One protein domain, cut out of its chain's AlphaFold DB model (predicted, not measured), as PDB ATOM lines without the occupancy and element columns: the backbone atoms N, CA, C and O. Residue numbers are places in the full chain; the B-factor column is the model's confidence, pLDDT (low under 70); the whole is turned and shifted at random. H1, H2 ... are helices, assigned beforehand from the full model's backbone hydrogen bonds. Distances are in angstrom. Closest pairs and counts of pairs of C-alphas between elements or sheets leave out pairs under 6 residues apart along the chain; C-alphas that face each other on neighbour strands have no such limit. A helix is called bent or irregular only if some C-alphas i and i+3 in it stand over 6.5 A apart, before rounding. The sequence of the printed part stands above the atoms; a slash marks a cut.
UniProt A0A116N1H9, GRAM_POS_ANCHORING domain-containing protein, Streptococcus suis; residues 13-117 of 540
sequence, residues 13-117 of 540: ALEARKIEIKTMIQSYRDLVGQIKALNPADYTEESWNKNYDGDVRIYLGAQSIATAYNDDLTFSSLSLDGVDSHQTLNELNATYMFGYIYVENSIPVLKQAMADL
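This is residues 13 to 117 of the 540 residues of the protein "GRAM_POS_ANCHORING domain-containing protein" of Streptococcus suis (UniProt A0A116N1H9). Two long helices, H1 and the bent H5, run the same way along an elongated body: H5 begins beside the start of H1, its first arm H5a slants away, and its second arm H5b comes back onto the later part of H1. Short H3 packs on the end of H1 and on H5b, with H2 beyond it, while short H4 packs on the first half of H1; a long loop, residues 50 to 64, joins H2 to H3. The printed part has 105 residues with five named helices, H1 to H5 in chain order, and no named strand; its class is all helix. It is compact, with a radius of gyration of the C-alphas of 14.6 A, and spans 47 by 27 by 18 A.

H5, residues 89 to 115, was assigned as one helix by its hydrogen bonds but is bent: C-alphas 98 and 101 are 6.9 A apart. Its arms H5a, residues 89 to 98, and H5b, residues 101 to 115, stand at a steep tilt of 52 degrees. H5b is itself irregular, with C-alphas 105 and 108 6.52 A apart. H1, residues 13 to 36, touches H5b with residues 24 to 35 alone; the closest C-alphas, of Tyr 28 and Ile 107, are 5.8 A apart. They run the same way at a tilt of 35.2 degrees, only just steep. H1 touches H5a with residues 13 to 18 alone, the same way at a shallow tilt of 31 degrees; the closest C-alphas, of Leu 14 and Leu 89, are 4.8 A apart. H3, residues 65 to 70, touches H1 about perpendicular at 79 degrees, the closest C-alphas being those of Lys 36 and Tyr 69, 5.4 A. H3 touches H5b at a steep tilt of 55 degrees, opposite ways, the closest C-alphas being those of Ile 65 and Ala 113, 6.1 A. H2, residues 45 to 49, touches H3, with the C-alphas of Asn 49 and Ala 66 closest at 5.5 A. H4, residues 80 to 84, touches H1, with the C-alphas of Lys 22 and Leu 80 closest at 5.8 A. H4 and H5b are apart. Every O i to N i+4 pair is within hydrogen-bond range in H1, H2, H4 and H5a, against 1 of 2 in H3 and 9 of 11 in H5b.

H5a measures 14.4 A from first to last C-alpha and H5b 22.4 A, ending at C-alpha 115, (-22.575, 28.325, 52.449). H1 measures 34.8 A, from C-alpha 13 at (-18.341, 22.615, 17.919) to C-alpha 36 at (-30.794, 16.119, 49.769). H2, H3 and H4 measure 6.0 A, 8.8 A and 6.7 A.

The two C-alphas farthest apart, those of Thr 44 and Thr 88, are 46.7 A apart. The printed part has no cut. The link from H2 to H3 is long, 15 residues, and that from H4 to H5 is tight. Mean pLDDT of the printed part is 79.6; it is under 70 in 22 residues, among them 53 to 62 and 93 to 99.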
ATOM      1  N   ALA A  13     -17.685  21.573  17.134       69.44
ATOM      2  CA  ALA A  13     -18.341  22.615  17.919       69.44
ATOM      3  C   ALA A  13     -19.567  22.077  18.675       69.44
ATOM      4  O   ALA A  13     -19.764  22.415  19.843       69.44
ATOM      5  N   LEU A  14     -20.351  21.194  18.046       79.31
ATOM      6  CA  LEU A  14     -21.471  20.502  18.689       79.31
ATOM      7  C   LEU A  14     -20.994  19.644  19.862       79.31
ATOM      8  O   LEU A  14     -21.521  19.764  20.968       79.31
ATOM      9  N   GLU A  15     -19.985  18.803  19.645       86.94
ATOM     10  CA  GLU A  15     -19.497  17.890  20.684       86.94
ATOM     11  C   GLU A  15     -18.841  18.640  21.852       86.94
ATOM     12  O   GLU A  15     -19.087  18.311  23.015       86.94
ATOM     13  N   ALA A  16     -18.095  19.716  21.575       82.62
ATOM     14  CA  ALA A  16     -17.574  20.594  22.620       82.62
ATOM     15  C   ALA A  16     -18.704  21.218  23.461       82.62
ATOM     16  O   ALA A  16     -18.642  21.199  24.693       82.62
ATOM     17  N   ARG A  17     -19.773  21.703  22.813       85.25
ATOM     18  CA  ARG A  17     -20.922  22.306  23.503       85.25
ATOM     19  C   ARG A  17     -21.720  21.284  24.316       85.25
ATOM     20  O   ARG A  17     -22.142  21.591  25.431       85.25
ATOM     21  N   LYS A  18     -21.885  20.050  23.822       90.00
ATOM     22  CA  LYS A  18     -22.504  18.952  24.589       90.00
ATOM     23  C   LYS A  18     -21.727  18.659  25.869       90.00
ATOM     24  O   LYS A  18     -22.336  18.509  26.927       90.00
ATOM     25  N   ILE A  19     -20.397  18.593  25.790       90.69
ATOM     26  CA  ILE A  19     -19.532  18.338  26.954       90.69
ATOM     27  C   ILE A  19     -19.688  19.445  28.002       90.69
ATOM     28  O   ILE A  19     -19.837  19.145  29.189       90.69
ATOM     29  N   GLU A  20     -19.695  20.708  27.578       87.75
ATOM     30  CA  GLU A  20     -19.889  21.860  28.463       87.75
ATOM     31  C   GLU A  20     -21.230  21.779  29.210       87.75
ATOM     32  O   GLU A  20     -21.264  21.803  30.443       87.75
ATOM     33  N   ILE A  21     -22.328  21.578  28.475       88.19
ATOM     34  CA  ILE A  21     -23.682  21.506  29.043       88.19
ATOM     35  C   ILE A  21     -23.825  20.307  29.987       88.19
ATOM     36  O   ILE A  21     -24.368  20.446  31.082       88.19
ATOM     37  N   LYS A  22     -23.302  19.132  29.622       93.12
ATOM     38  CA  LYS A  22     -23.317  17.954  30.507       93.12
ATOM     39  C   LYS A  22     -22.543  18.187  31.796       93.12
ATOM     40  O   LYS A  22     -23.003  17.779  32.858       93.12
ATOM     41  N   THR A  23     -21.388  18.843  31.710       92.62
ATOM     42  CA  THR A  23     -20.565  19.164  32.884       92.62
ATOM     43  C   THR A  23     -21.332  20.073  33.842       92.62
ATOM     44  O   THR A  23     -21.368  19.825  35.048       92.62
ATOM     45  N   MET A  24     -22.010  21.083  33.302       93.31
ATOM     46  CA  MET A  24     -22.876  21.975  34.066       93.31
ATOM     47  C   MET A  24     -24.054  21.228  34.714       93.31
ATOM     48  O   MET A  24     -24.267  21.358  35.919       93.31
ATOM     49  N   ILE A  25     -24.777  20.391  33.958       91.81
ATOM     50  CA  ILE A  25     -25.879  19.565  34.487       91.81
ATOM     51  C   ILE A  25     -25.396  18.659  35.613       91.81
ATOM     52  O   ILE A  25     -26.050  18.572  36.653       91.81
ATOM     53  N   GLN A  26     -24.247  18.010  35.438       93.19
ATOM     54  CA  GLN A  26     -23.688  17.150  36.471       93.19
ATOM     55  C   GLN A  26     -23.354  17.950  37.734       93.19
ATOM     56  O   GLN A  26     -23.754  17.548  38.823       93.19
ATOM     57  N   SER A  27     -22.735  19.128  37.592       93.56
ATOM     58  CA  SER A  27     -22.459  20.010  38.731       93.56
ATOM     59  C   SER A  27     -23.730  20.402  39.492       93.56
ATOM     60  O   SER A  27     -23.682  20.515  40.715       93.56
ATOM     61  N   TYR A  28     -24.849  20.629  38.802       91.75
ATOM     62  CA  TYR A  28     -26.126  20.924  39.454       91.75
ATOM     63  C   TYR A  28     -26.691  19.707  40.190       91.75
ATOM     64  O   TYR A  28     -27.062  19.805  41.358       91.75
ATOM     65  N   ARG A  29     -26.707  18.538  39.536       92.50
ATOM     66  CA  ARG A  29     -27.182  17.281  40.138       92.50
ATOM     67  C   ARG A  29     -26.390  16.929  41.397       92.50
ATOM     68  O   ARG A  29     -26.990  16.515  42.385       92.50
ATOM     69  N   ASP A  30     -25.077  17.143  41.382       94.38
ATOM     70  CA  ASP A  30     -24.205  16.903  42.534       94.38
ATOM     71  C   ASP A  30     -24.503  17.863  43.696       94.38
ATOM     72  O   ASP A  30     -24.472  17.453  44.857       94.38
ATOM     73  N   LEU A  31     -24.813  19.133  43.409       93.88
ATOM     74  CA  LEU A  31     -25.225  20.110  44.426       93.88
ATOM     75  C   LEU A  31     -26.571  19.740  45.050       93.88
ATOM     76  O   LEU A  31     -26.680  19.673  46.270       93.88
ATOM     77  N   VAL A  32     -27.580  19.428  44.233       92.25
ATOM     78  CA  VAL A  32     -28.890  18.978  44.734       92.25
ATOM     79  C   VAL A  32     -28.755  17.675  45.522       92.25
ATOM     80  O   VAL A  32     -29.400  17.507  46.554       92.25
ATOM     81  N   GLY A  33     -27.882  16.762  45.092       92.94
ATOM     82  CA  GLY A  33     -27.561  15.543  45.835       92.94
ATOM     83  C   GLY A  33     -26.973  15.827  47.218       92.94
ATOM     84  O   GLY A  33     -27.404  15.221  48.197       92.94
ATOM     85  N   GLN A  34     -26.040  16.781  47.319       94.00
ATOM     86  CA  GLN A  34     -25.505  17.235  48.606       94.00
ATOM     87  C   GLN A  34     -26.597  17.847  49.485       94.00
ATOM     88  O   GLN A  34     -26.677  17.510  50.661       94.00
ATOM     89  N   ILE A  35     -27.469  18.682  48.915       94.12
ATOM     90  CA  ILE A  35     -28.597  19.299  49.627       94.12
ATOM     91  C   ILE A  35     -29.563  18.233  50.160       94.12
ATOM     92  O   ILE A  35     -29.944  18.283  51.324       94.12
ATOM     93  N   LYS A  36     -29.914  17.227  49.353       91.62
ATOM     94  CA  LYS A  36     -30.794  16.119  49.769       91.62
ATOM     95  C   LYS A  36     -30.189  15.225  50.851       91.62
ATOM     96  O   LYS A  36     -30.932  14.547  51.553       91.62
ATOM     97  N   ALA A  37     -28.863  15.213  50.984       92.69
ATOM     98  CA  ALA A  37     -28.176  14.505  52.060       92.69
ATOM     99  C   ALA A  37     -28.203  15.269  53.398       92.69
ATOM    100  O   ALA A  37     -27.887  14.679  54.430       92.69
ATOM    101  N   LEU A  38     -28.574  16.554  53.395       91.12
ATOM    102  CA  LEU A  38     -28.760  17.336  54.614       91.12
ATOM    103  C   LEU A  38     -30.056  16.929  55.321       91.12
ATOM    104  O   LEU A  38     -31.068  16.633  54.681       91.12
ATOM    105  N   ASN A  39     -30.041  16.968  56.652       90.81
ATOM    106  CA  ASN A  39     -31.250  16.875  57.456       90.81
ATOM    107  C   ASN A  39     -31.777  18.297  57.725       90.81
ATOM    108  O   ASN A  39     -31.093  19.059  58.409       90.81
ATOM    109  N   PRO A  40     -32.977  18.671  57.237       88.62
ATOM    110  CA  PRO A  40     -33.515  20.021  57.429       88.62
ATOM    111  C   PRO A  40     -33.601  20.448  58.901       88.62
ATOM    112  O   PRO A  40     -33.455  21.625  59.207       88.62
ATOM    113  N   ALA A  41     -33.806  19.493  59.818       87.75
ATOM    114  CA  ALA A  41     -33.922  19.762  61.251       87.75
ATOM    115  C   ALA A  41     -32.609  20.226  61.914       87.75
ATOM    116  O   ALA A  41     -32.653  20.784  63.009       87.75
ATOM    117  N   ASP A  42     -31.461  20.023  61.263       90.62
ATOM    118  CA  ASP A  42     -30.154  20.412  61.802       90.62
ATOM    119  C   ASP A  42     -29.853  21.908  61.571       90.62
ATOM    120  O   ASP A  42     -28.860  22.429  62.084       90.62
ATOM    121  N   TYR A  43     -30.704  22.618  60.820       92.38
ATOM    122  CA  TYR A  43     -30.503  24.008  60.402       92.38
ATOM    123  C   TYR A  43     -31.667  24.910  60.816       92.38
ATOM    124  O   TYR A  43     -32.797  24.462  61.005       92.38
ATOM    125  N   THR A  44     -31.398  26.206  60.980       89.25
ATOM    126  CA  THR A  44     -32.449  27.171  61.324       89.25
ATOM    127  C   THR A  44     -33.449  27.319  60.179       89.25
ATOM    128  O   THR A  44     -33.064  27.368  59.010       89.25
ATOM    129  N   GLU A  45     -34.731  27.475  60.517       82.94
ATOM    130  CA  GLU A  45     -35.798  27.682  59.528       82.94
ATOM    131  C   GLU A  45     -35.529  28.910  58.642       82.94
ATOM    132  O   GLU A  45     -35.774  28.870  57.437       82.94
ATOM    133  N   GLU A  46     -34.960  29.976  59.213       82.19
ATOM    134  CA  GLU A  46     -34.584  31.187  58.478       82.19
ATOM    135  C   GLU A  46     -33.511  30.907  57.417       82.19
ATOM    136  O   GLU A  46     -33.692  31.283  56.262       82.19
ATOM    137  N   SER A  47     -32.415  30.220  57.770       86.31
ATOM    138  CA  SER A  47     -31.338  29.933  56.810       86.31
ATOM    139  C   SER A  47     -31.749  28.902  55.757       86.31
ATOM    140  O   SER A  47     -31.374  29.029  54.594       86.31
ATOM    141  N   TRP A  48     -32.582  27.929  56.133       87.62
ATOM    142  CA  TRP A  48     -33.088  26.893  55.231       87.62
ATOM    143  C   TRP A  48     -34.036  27.448  54.155       87.62
ATOM    144  O   TRP A  48     -33.996  27.021  52.997       87.62
ATOM    145  N   ASN A  49     -34.872  28.424  54.526       83.19
ATOM    146  CA  ASN A  49     -35.864  29.038  53.639       83.19
ATOM    147  C   ASN A  49     -35.406  30.370  53.023       83.19
ATOM    148  O   ASN A  49     -36.165  30.979  52.266       83.19
ATOM    149  N   LYS A  50     -34.190  30.836  53.329       82.44
ATOM    150  CA  LYS A  50     -33.662  32.102  52.811       82.44
ATOM    151  C   LYS A  50     -33.650  32.090  51.283       82.44
ATOM    152  O   LYS A  50     -33.075  31.199  50.659       82.44
ATOM    153  N   ASN A  51     -34.289  33.101  50.700       81.94
ATOM    154  CA  ASN A  51     -34.336  33.293  49.259       81.94
ATOM    155  C   ASN A  51     -33.188  34.213  48.820       81.94
ATOM    156  O   ASN A  51     -32.928  35.237  49.459       81.94
ATOM    157  N   TYR A  52     -32.491  33.830  47.758       77.75
ATOM    158  CA  TYR A  52     -31.365  34.567  47.202       77.75
ATOM    159  C   TYR A  52     -31.801  35.282  45.937       77.75
ATOM    160  O   TYR A  52     -32.398  34.675  45.049       77.75
ATOM    161  N   ASP A  53     -31.471  36.570  45.867       63.53
ATOM    162  CA  ASP A  53     -31.809  37.420  44.733       63.53
ATOM    163  C   ASP A  53     -31.061  36.920  43.489       63.53
ATOM    164  O   ASP A  53     -29.855  37.122  43.317       63.53
ATOM    165  N   GLY A  54     -31.778  36.174  42.656       49.28
ATOM    166  CA  GLY A  54     -31.389  35.832  41.300       49.28
ATOM    167  C   GLY A  54     -32.164  36.733  40.351       49.28
ATOM    168  O   GLY A  54     -33.359  36.935  40.540       49.28
ATOM    169  N   ASP A  55     -31.487  37.271  39.337       42.59
ATOM    170  CA  ASP A  55     -32.085  38.050  38.247       42.59
ATOM    171  C   ASP A  55     -33.482  37.507  37.855       42.59
ATOM    172  O   ASP A  55     -33.634  36.328  37.545       42.59
ATOM    173  N   VAL A  56     -34.533  38.334  37.870       40.62
ATOM    174  CA  VAL A  56     -35.947  37.905  37.692       40.62
ATOM    175  C   VAL A  56     -36.238  37.340  36.287       40.62
ATOM    176  O   VAL A  56     -37.341  36.877  36.004       40.62
ATOM    177  N   ARG A  57     -35.230  37.259  35.409       42.25
ATOM    178  CA  ARG A  57     -35.243  36.393  34.215       42.25
ATOM    179  C   ARG A  57     -35.362  34.890  34.547       42.25
ATOM    180  O   ARG A  57     -35.626  34.091  33.652       42.25
ATOM    181  N   ILE A  58     -35.179  34.491  35.811       41.53
ATOM    182  CA  ILE A  58     -35.023  33.106  36.280       41.53
ATOM    183  C   ILE A  58     -36.340  32.552  36.880       41.53
ATOM    184  O   ILE A  58     -36.410  32.209  38.057       41.53
ATOM    185  N   TYR A  59     -37.401  32.398  36.081       43.72
ATOM    186  CA  TYR A  59     -38.661  31.767  36.542       43.72
ATOM    187  C   TYR A  59     -38.627  30.231  36.651       43.72
ATOM    188  O   TYR A  59     -39.666  29.593  36.795       43.72
ATOM    189  N   LEU A  60     -37.448  29.611  36.599       51.88
ATOM    190  CA  LEU A  60     -37.317  28.158  36.758       51.88
ATOM    191  C   LEU A  60     -36.265  27.748  37.797       51.88
ATOM    192  O   LEU A  60     -36.269  26.585  38.164       51.88
ATOM    193  N   GLY A  61     -35.437  28.691  38.283       58.56
ATOM    194  CA  GLY A  61     -34.279  28.545  39.190       58.56
ATOM    195  C   GLY A  61     -34.585  28.037  40.595       58.56
ATOM    196  O   GLY A  61     -35.519  28.539  41.212       58.56
ATOM    197  N   ALA A  62     -33.752  27.167  41.170       69.62
ATOM    198  CA  ALA A  62     -33.804  26.919  42.606       69.62
ATOM    199  C   ALA A  62     -33.156  28.105  43.343       69.62
ATOM    200  O   ALA A  62     -31.944  28.309  43.270       69.62
ATOM    201  N   GLN A  63     -33.979  28.911  44.022       77.00
ATOM    202  CA  GLN A  63     -33.553  30.167  44.664       77.00
ATOM    203  C   GLN A  63     -33.254  30.030  46.171       77.00
ATOM    204  O   GLN A  63     -32.841  30.987  46.822       77.00
ATOM    205  N   SER A  64     -33.471  28.842  46.738       84.25
ATOM    206  CA  SER A  64     -33.217  28.521  48.146       84.25
ATOM    207  C   SER A  64     -32.870  27.039  48.317       84.25
ATOM    208  O   SER A  64     -33.124  26.220  47.424       84.25
ATOM    209  N   ILE A  65     -32.328  26.681  49.488       88.38
ATOM    210  CA  ILE A  65     -32.083  25.282  49.869       88.38
ATOM    211  C   ILE A  65     -33.391  24.497  49.926       88.38
ATOM    212  O   ILE A  65     -33.456  23.400  49.379       88.38
ATOM    213  N   ALA A  66     -34.448  25.068  50.509       82.00
ATOM    214  CA  ALA A  66     -35.759  24.430  50.594       82.00
ATOM    215  C   ALA A  66     -36.352  24.065  49.219       82.00
ATOM    216  O   ALA A  66     -36.921  22.981  49.064       82.00
ATOM    217  N   THR A  67     -36.204  24.936  48.216       83.31
ATOM    218  CA  THR A  67     -36.687  24.662  46.853       83.31
ATOM    219  C   THR A  67     -35.864  23.551  46.204       83.31
ATOM    220  O   THR A  67     -36.429  22.529  45.824       83.31
ATOM    221  N   ALA A  68     -34.529  23.673  46.195       86.44
ATOM    222  CA  ALA A  68     -33.643  22.644  45.637       86.44
ATOM    223  C   ALA A  68     -33.766  21.283  46.339       86.44
ATOM    224  O   ALA A  68     -33.578  20.238  45.720       86.44
ATOM    225  N   TYR A  69     -34.081  21.262  47.634       85.50
ATOM    226  CA  TYR A  69     -34.287  20.022  48.378       85.50
ATOM    227  C   TYR A  69     -35.459  19.206  47.816       85.50
ATOM    228  O   TYR A  69     -35.392  17.978  47.749       85.50
ATOM    229  N   ASN A  70     -36.510  19.893  47.365       81.00
ATOM    230  CA  ASN A  70     -37.703  19.278  46.787       81.00
ATOM    231  C   ASN A  70     -37.624  19.105  45.263       81.00
ATOM    232  O   ASN A  70     -38.534  18.518  44.680       81.00
ATOM    233  N   ASP A  71     -36.548  19.570  44.621       81.56
ATOM    234  CA  ASP A  71     -36.388  19.473  43.173       81.56
ATOM    235  C   ASP A  71     -36.408  18.025  42.687       81.56
ATOM    236  O   ASP A  71     -35.745  17.127  43.227       81.56
ATOM    237  N   ASP A  72     -37.114  17.813  41.583       74.81
ATOM    238  CA  ASP A  72     -37.118  16.546  40.878       74.81
ATOM    239  C   ASP A  72     -36.001  16.520  39.819       74.81
ATOM    240  O   ASP A  72     -36.020  17.257  38.840       74.81
ATOM    241  N   LEU A  73     -35.012  15.634  39.980       81.06
ATOM    242  CA  LEU A  73     -33.900  15.495  39.027       81.06
ATOM    243  C   LEU A  73     -34.290  14.752  37.734       81.06
ATOM    244  O   LEU A  73     -33.412  14.397  36.937       81.06
ATOM    245  N   THR A  74     -35.582  14.480  37.530       75.69
ATOM    246  CA  THR A  74     -36.115  13.799  36.344       75.69
ATOM    247  C   THR A  74     -36.506  14.740  35.201       75.69
ATOM    248  O   THR A  74     -36.829  14.257  34.114       75.69
ATOM    249  N   PHE A  75     -36.433  16.066  35.385       73.50
ATOM    250  CA  PHE A  75     -36.690  17.019  34.299       73.50
ATOM    251  C   PHE A  75     -35.770  16.785  33.093       73.50
ATOM    252  O   PHE A  75     -34.583  16.482  33.229       73.50
ATOM    253  N   SER A  76     -36.297  16.989  31.882       68.88
ATOM    254  CA  SER A  76     -35.541  16.806  30.635       68.88
ATOM    255  C   SER A  76     -34.344  17.757  30.515       68.88
ATOM    256  O   SER A  76     -33.318  17.375  29.956       68.88
ATOM    257  N   SER A  77     -34.427  18.954  31.106       70.19
ATOM    258  CA  SER A  77     -33.315  19.907  31.243       70.19
ATOM    259  C   SER A  77     -32.203  19.430  32.187       70.19
ATOM    260  O   SER A  77     -31.123  20.006  32.211       70.19
ATOM    261  N   LEU A  78     -32.424  18.360  32.950       78.38
ATOM    262  CA  LEU A  78     -31.425  17.737  33.822       78.38
ATOM    263  C   LEU A  78     -30.935  16.392  33.270       78.38
ATOM    264  O   LEU A  78     -30.128  15.716  33.914       78.38
ATOM    265  N   SER A  79     -31.410  15.991  32.088       84.44
ATOM    266  CA  SER A  79     -31.049  14.728  31.445       84.44
ATOM    267  C   SER A  79     -29.759  14.857  30.637       84.44
ATOM    268  O   SER A  79     -29.698  15.609  29.663       84.44
ATOM    269  N   LEU A  80     -28.740  14.072  31.009       86.69
ATOM    270  CA  LEU A  80     -27.491  13.948  30.247       86.69
ATOM    271  C   LEU A  80     -27.730  13.268  28.892       86.69
ATOM    272  O   LEU A  80     -27.216  13.736  27.878       86.69
ATOM    273  N   ASP A  81     -28.575  12.236  28.869       84.00
ATOM    274  CA  ASP A  81     -28.986  11.545  27.639       84.00
ATOM    275  C   ASP A  81     -29.803  12.479  26.731       84.00
ATOM    276  O   ASP A  81     -29.733  12.409  25.505       84.00
ATOM    277  N   GLY A  82     -30.544  13.416  27.337       83.12
ATOM    278  CA  GLY A  82     -31.232  14.492  26.629       83.12
ATOM    279  C   GLY A  82     -30.262  15.358  25.824       83.12
ATOM    280  O   GLY A  82     -30.529  15.643  24.660       83.12
ATOM    281  N   VAL A  83     -29.097  15.701  26.383       85.25
ATOM    282  CA  VAL A  83     -28.048  16.450  25.663       85.25
ATOM    283  C   VAL A  83     -27.529  15.654  24.464       85.25
ATOM    284  O   VAL A  83     -27.392  16.211  23.376       85.25
ATOM    285  N   ASP A  84     -27.306  14.349  24.634       85.81
ATOM    286  CA  ASP A  84     -26.819  13.466  23.563       85.81
ATOM    287  C   ASP A  84     -27.797  13.297  22.409       85.81
ATOM    288  O   ASP A  84     -27.372  13.046  21.282       85.81
ATOM    289  N   SER A  85     -29.092  13.466  22.671       84.12
ATOM    290  CA  SER A  85     -30.118  13.300  21.645       84.12
ATOM    291  C   SER A  85     -30.104  14.386  20.556       84.12
ATOM    292  O   SER A  85     -30.703  14.179  19.502       84.12
ATOM    293  N   HIS A  86     -29.400  15.507  20.771       81.00
ATOM    294  CA  HIS A  86     -29.311  16.615  19.813       81.00
ATOM    295  C   HIS A  86     -28.297  16.317  18.701       81.00
ATOM    296  O   HIS A  86     -27.143  15.952  18.966       81.00
ATOM    297  N   GLN A  87     -28.714  16.510  17.451       80.38
ATOM    298  CA  GLN A  87     -27.911  16.186  16.268       80.38
ATOM    299  C   GLN A  87     -27.219  17.415  15.681       80.38
ATOM    300  O   GLN A  87     -26.233  17.267  14.962       80.38
ATOM    301  N   THR A  88     -27.682  18.622  16.018       71.38
ATOM    302  CA  THR A  88     -27.081  19.876  15.544       71.38
ATOM    303  C   THR A  88     -26.796  20.864  16.677       71.38
ATOM    304  O   THR A  88     -27.438  20.853  17.731       71.38
ATOM    305  N   LEU A  89     -25.826  21.762  16.453       61.19
ATOM    306  CA  LEU A  89     -25.475  22.823  17.408       61.19
ATOM    307  C   LEU A  89     -26.639  23.799  17.634       61.19
ATOM    308  O   LEU A  89     -26.824  24.286  18.747       61.19
ATOM    309  N   ASN A  90     -27.455  24.038  16.607       59.34
ATOM    310  CA  ASN A  90     -28.620  24.915  16.697       59.34
ATOM    311  C   ASN A  90     -29.717  24.327  17.591       59.34
ATOM    312  O   ASN A  90     -30.237  25.041  18.447       59.34
ATOM    313  N   GLU A  91     -30.030  23.036  17.447       67.62
ATOM    314  CA  GLU A  91     -30.989  22.350  18.325       67.62
ATOM    315  C   GLU A  91     -30.522  22.395  19.782       67.62
ATOM    316  O   GLU A  91     -31.292  22.736  20.681       67.62
ATOM    317  N   LEU A  92     -29.239  22.101  20.018       73.31
ATOM    318  CA  LEU A  92     -28.666  22.108  21.358       73.31
ATOM    319  C   LEU A  92     -28.689  23.507  21.991       73.31
ATOM    320  O   LEU A  92     -29.041  23.645  23.162       73.31
ATOM    321  N   ASN A  93     -28.352  24.550  21.228       66.56
ATOM    322  CA  ASN A  93     -28.386  25.931  21.709       66.56
ATOM    323  C   ASN A  93     -29.820  26.436  21.945       66.56
ATOM    324  O   ASN A  93     -30.045  27.193  22.889       66.56
ATOM    325  N   ALA A  94     -30.801  25.988  21.159       59.00
ATOM    326  CA  ALA A  94     -32.209  26.288  21.412       59.00
ATOM    327  C   ALA A  94     -32.680  25.655  22.732       59.00
ATOM    328  O   ALA A  94     -33.225  26.351  23.592       59.00
ATOM    329  N   THR A  95     -32.398  24.368  22.951       65.94
ATOM    330  CA  THR A  95     -32.701  23.693  24.227       65.94
ATOM    331  C   THR A  95     -31.938  24.321  25.392       65.94
ATOM    332  O   THR A  95     -32.465  24.424  26.501       65.94
ATOM    333  N   TYR A  96     -30.721  24.814  25.152       61.97
ATOM    334  CA  TYR A  96     -29.975  25.567  26.150       61.97
ATOM    335  C   TYR A  96     -30.700  26.842  26.574       61.97
ATOM    336  O   TYR A  96     -30.887  27.046  27.772       61.97
ATOM    337  N   MET A  97     -31.181  27.638  25.619       52.03
ATOM    338  CA  MET A  97     -31.890  28.886  25.909       52.03
ATOM    339  C   MET A  97     -33.205  28.686  26.669       52.03
ATOM    340  O   MET A  97     -33.522  29.493  27.538       52.03
ATOM    341  N   PHE A  98     -33.954  27.619  26.382       52.03
ATOM    342  CA  PHE A  98     -35.270  27.388  26.995       52.03
ATOM    343  C   PHE A  98     -35.258  26.416  28.186       52.03
ATOM    344  O   PHE A  98     -36.267  26.305  28.881       52.03
ATOM    345  N   GLY A  99     -34.150  25.705  28.431       65.81
ATOM    346  CA  GLY A  99     -34.100  24.613  29.409       65.81
ATOM    347  C   GLY A  99     -32.817  24.521  30.233       65.81
ATOM    348  O   GLY A  99     -32.907  24.372  31.449       65.81
ATOM    349  N   TYR A 100     -31.627  24.600  29.628       75.31
ATOM    350  CA  TYR A 100     -30.368  24.419  30.377       75.31
ATOM    351  C   TYR A 100     -29.865  25.690  31.075       75.31
ATOM    352  O   TYR A 100     -29.170  25.582  32.083       75.31
ATOM    353  N   ILE A 101     -30.273  26.882  30.623       71.00
ATOM    354  CA  ILE A 101     -29.936  28.166  31.271       71.00
ATOM    355  C   ILE A 101     -30.419  28.223  32.730       71.00
ATOM    356  O   ILE A 101     -29.792  28.835  33.591       71.00
ATOM    357  N   TYR A 102     -31.520  27.526  33.026       77.25
ATOM    358  CA  TYR A 102     -32.015  27.308  34.383       77.25
ATOM    359  C   TYR A 102     -30.929  26.704  35.287       77.25
ATOM    360  O   TYR A 102     -30.660  27.195  36.385       77.25
ATOM    361  N   VAL A 103     -30.308  25.633  34.799       82.69
ATOM    362  CA  VAL A 103     -29.308  24.846  35.516       82.69
ATOM    363  C   VAL A 103     -28.060  25.689  35.752       82.69
ATOM    364  O   VAL A 103     -27.549  25.730  36.869       82.69
ATOM    365  N   GLU A 104     -27.620  26.414  34.722       81.44
ATOM    366  CA  GLU A 104     -26.477  27.328  34.788       81.44
ATOM    367  C   GLU A 104     -26.632  28.361  35.906       81.44
ATOM    368  O   GLU A 104     -25.753  28.512  36.756       81.44
ATOM    369  N   ASN A 105     -27.787  29.026  35.933       78.94
ATOM    370  CA  ASN A 105     -28.054  30.128  36.851       78.94
ATOM    371  C   ASN A 105     -28.298  29.664  38.291       78.94
ATOM    372  O   ASN A 105     -28.019  30.404  39.232       78.94
ATOM    373  N   SER A 106     -28.782  28.435  38.485       82.50
ATOM    374  CA  SER A 106     -29.069  27.909  39.825       82.50
ATOM    375  C   SER A 106     -27.802  27.485  40.574       82.50
ATOM    376  O   SER A 106     -27.734  27.602  41.795       82.50
ATOM    377  N   ILE A 107     -26.759  27.033  39.870       87.12
ATOM    378  CA  ILE A 107     -25.497  26.574  40.482       87.12
ATOM    379  C   ILE A 107     -24.863  27.608  41.436       87.12
ATOM    380  O   ILE A 107     -24.555  27.232  42.573       87.12
ATOM    381  N   PRO A 108     -24.610  28.874  41.041       86.19
ATOM    382  CA  PRO A 108     -23.993  29.851  41.939       86.19
ATOM    383  C   PRO A 108     -24.895  30.200  43.128       86.19
ATOM    384  O   PRO A 108     -24.396  30.338  44.243       86.19
ATOM    385  N   VAL A 109     -26.212  30.270  42.908       85.50
ATOM    386  CA  VAL A 109     -27.197  30.555  43.958       85.50
ATOM    387  C   VAL A 109     -27.207  29.446  45.006       85.50
ATOM    388  O   VAL A 109     -27.064  29.727  46.191       85.50
ATOM    389  N   LEU A 110     -27.277  28.181  44.585       89.56
ATOM    390  CA  LEU A 110     -27.273  27.046  45.507       89.56
ATOM    391  C   LEU A 110     -25.952  26.904  46.258       89.56
ATOM    392  O   LEU A 110     -25.963  26.593  47.445       89.56
ATOM    393  N   LYS A 111     -24.814  27.189  45.613       91.38
ATOM    394  CA  LYS A 111     -23.518  27.239  46.309       91.38
ATOM    395  C   LYS A 111     -23.520  28.276  47.428       91.38
ATOM    396  O   LYS A 111     -23.042  27.980  48.521       91.38
ATOM    397  N   GLN A 112     -24.062  29.466  47.169       88.12
ATOM    398  CA  GLN A 112     -24.168  30.507  48.186       88.12
ATOM    399  C   GLN A 112     -25.162  30.121  49.286       88.12
ATOM    400  O   GLN A 112     -24.846  30.249  50.465       88.12
ATOM    401  N   ALA A 113     -26.327  29.593  48.914       88.62
ATOM    402  CA  ALA A 113     -27.350  29.165  49.859       88.62
ATOM    403  C   ALA A 113     -26.839  28.060  50.795       88.62
ATOM    404  O   ALA A 113     -27.109  28.089  51.990       88.62
ATOM    405  N   MET A 114     -26.032  27.125  50.280       92.12
ATOM    406  CA  MET A 114     -25.397  26.085  51.097       92.12
ATOM    407  C   MET A 114     -24.359  26.669  52.059       92.12
ATOM    408  O   MET A 114     -24.249  26.204  53.190       92.12
ATOM    409  N   ALA A 115     -23.590  27.672  51.621       92.88
ATOM    410  CA  ALA A 115     -22.575  28.325  52.449       92.88
ATOM    411  C   ALA A 115     -23.177  29.147  53.601       92.88
ATOM    412  O   ALA A 115     -22.543  29.313  54.640       92.88
ATOM    413  N   ASP A 116     -24.397  29.639  53.417       90.94
ATOM    414  CA  ASP A 116     -25.121  30.473  54.373       90.94
ATOM    415  C   ASP A 116     -25.976  29.671  55.371       90.94
ATOM    416  O   ASP A 116     -26.607  30.271  56.246       90.94
ATOM    417  N   LEU A 117     -26.033  28.339  55.251       92.00
ATOM    418  CA  LEU A 117     -26.779  27.497  56.182       92.00
ATOM    419  C   LEU A 117     -26.263  27.677  57.613       92.00
ATOM    420  O   LEU A 117     -25.070  27.540  57.891       92.00
TER     421      LEU A 117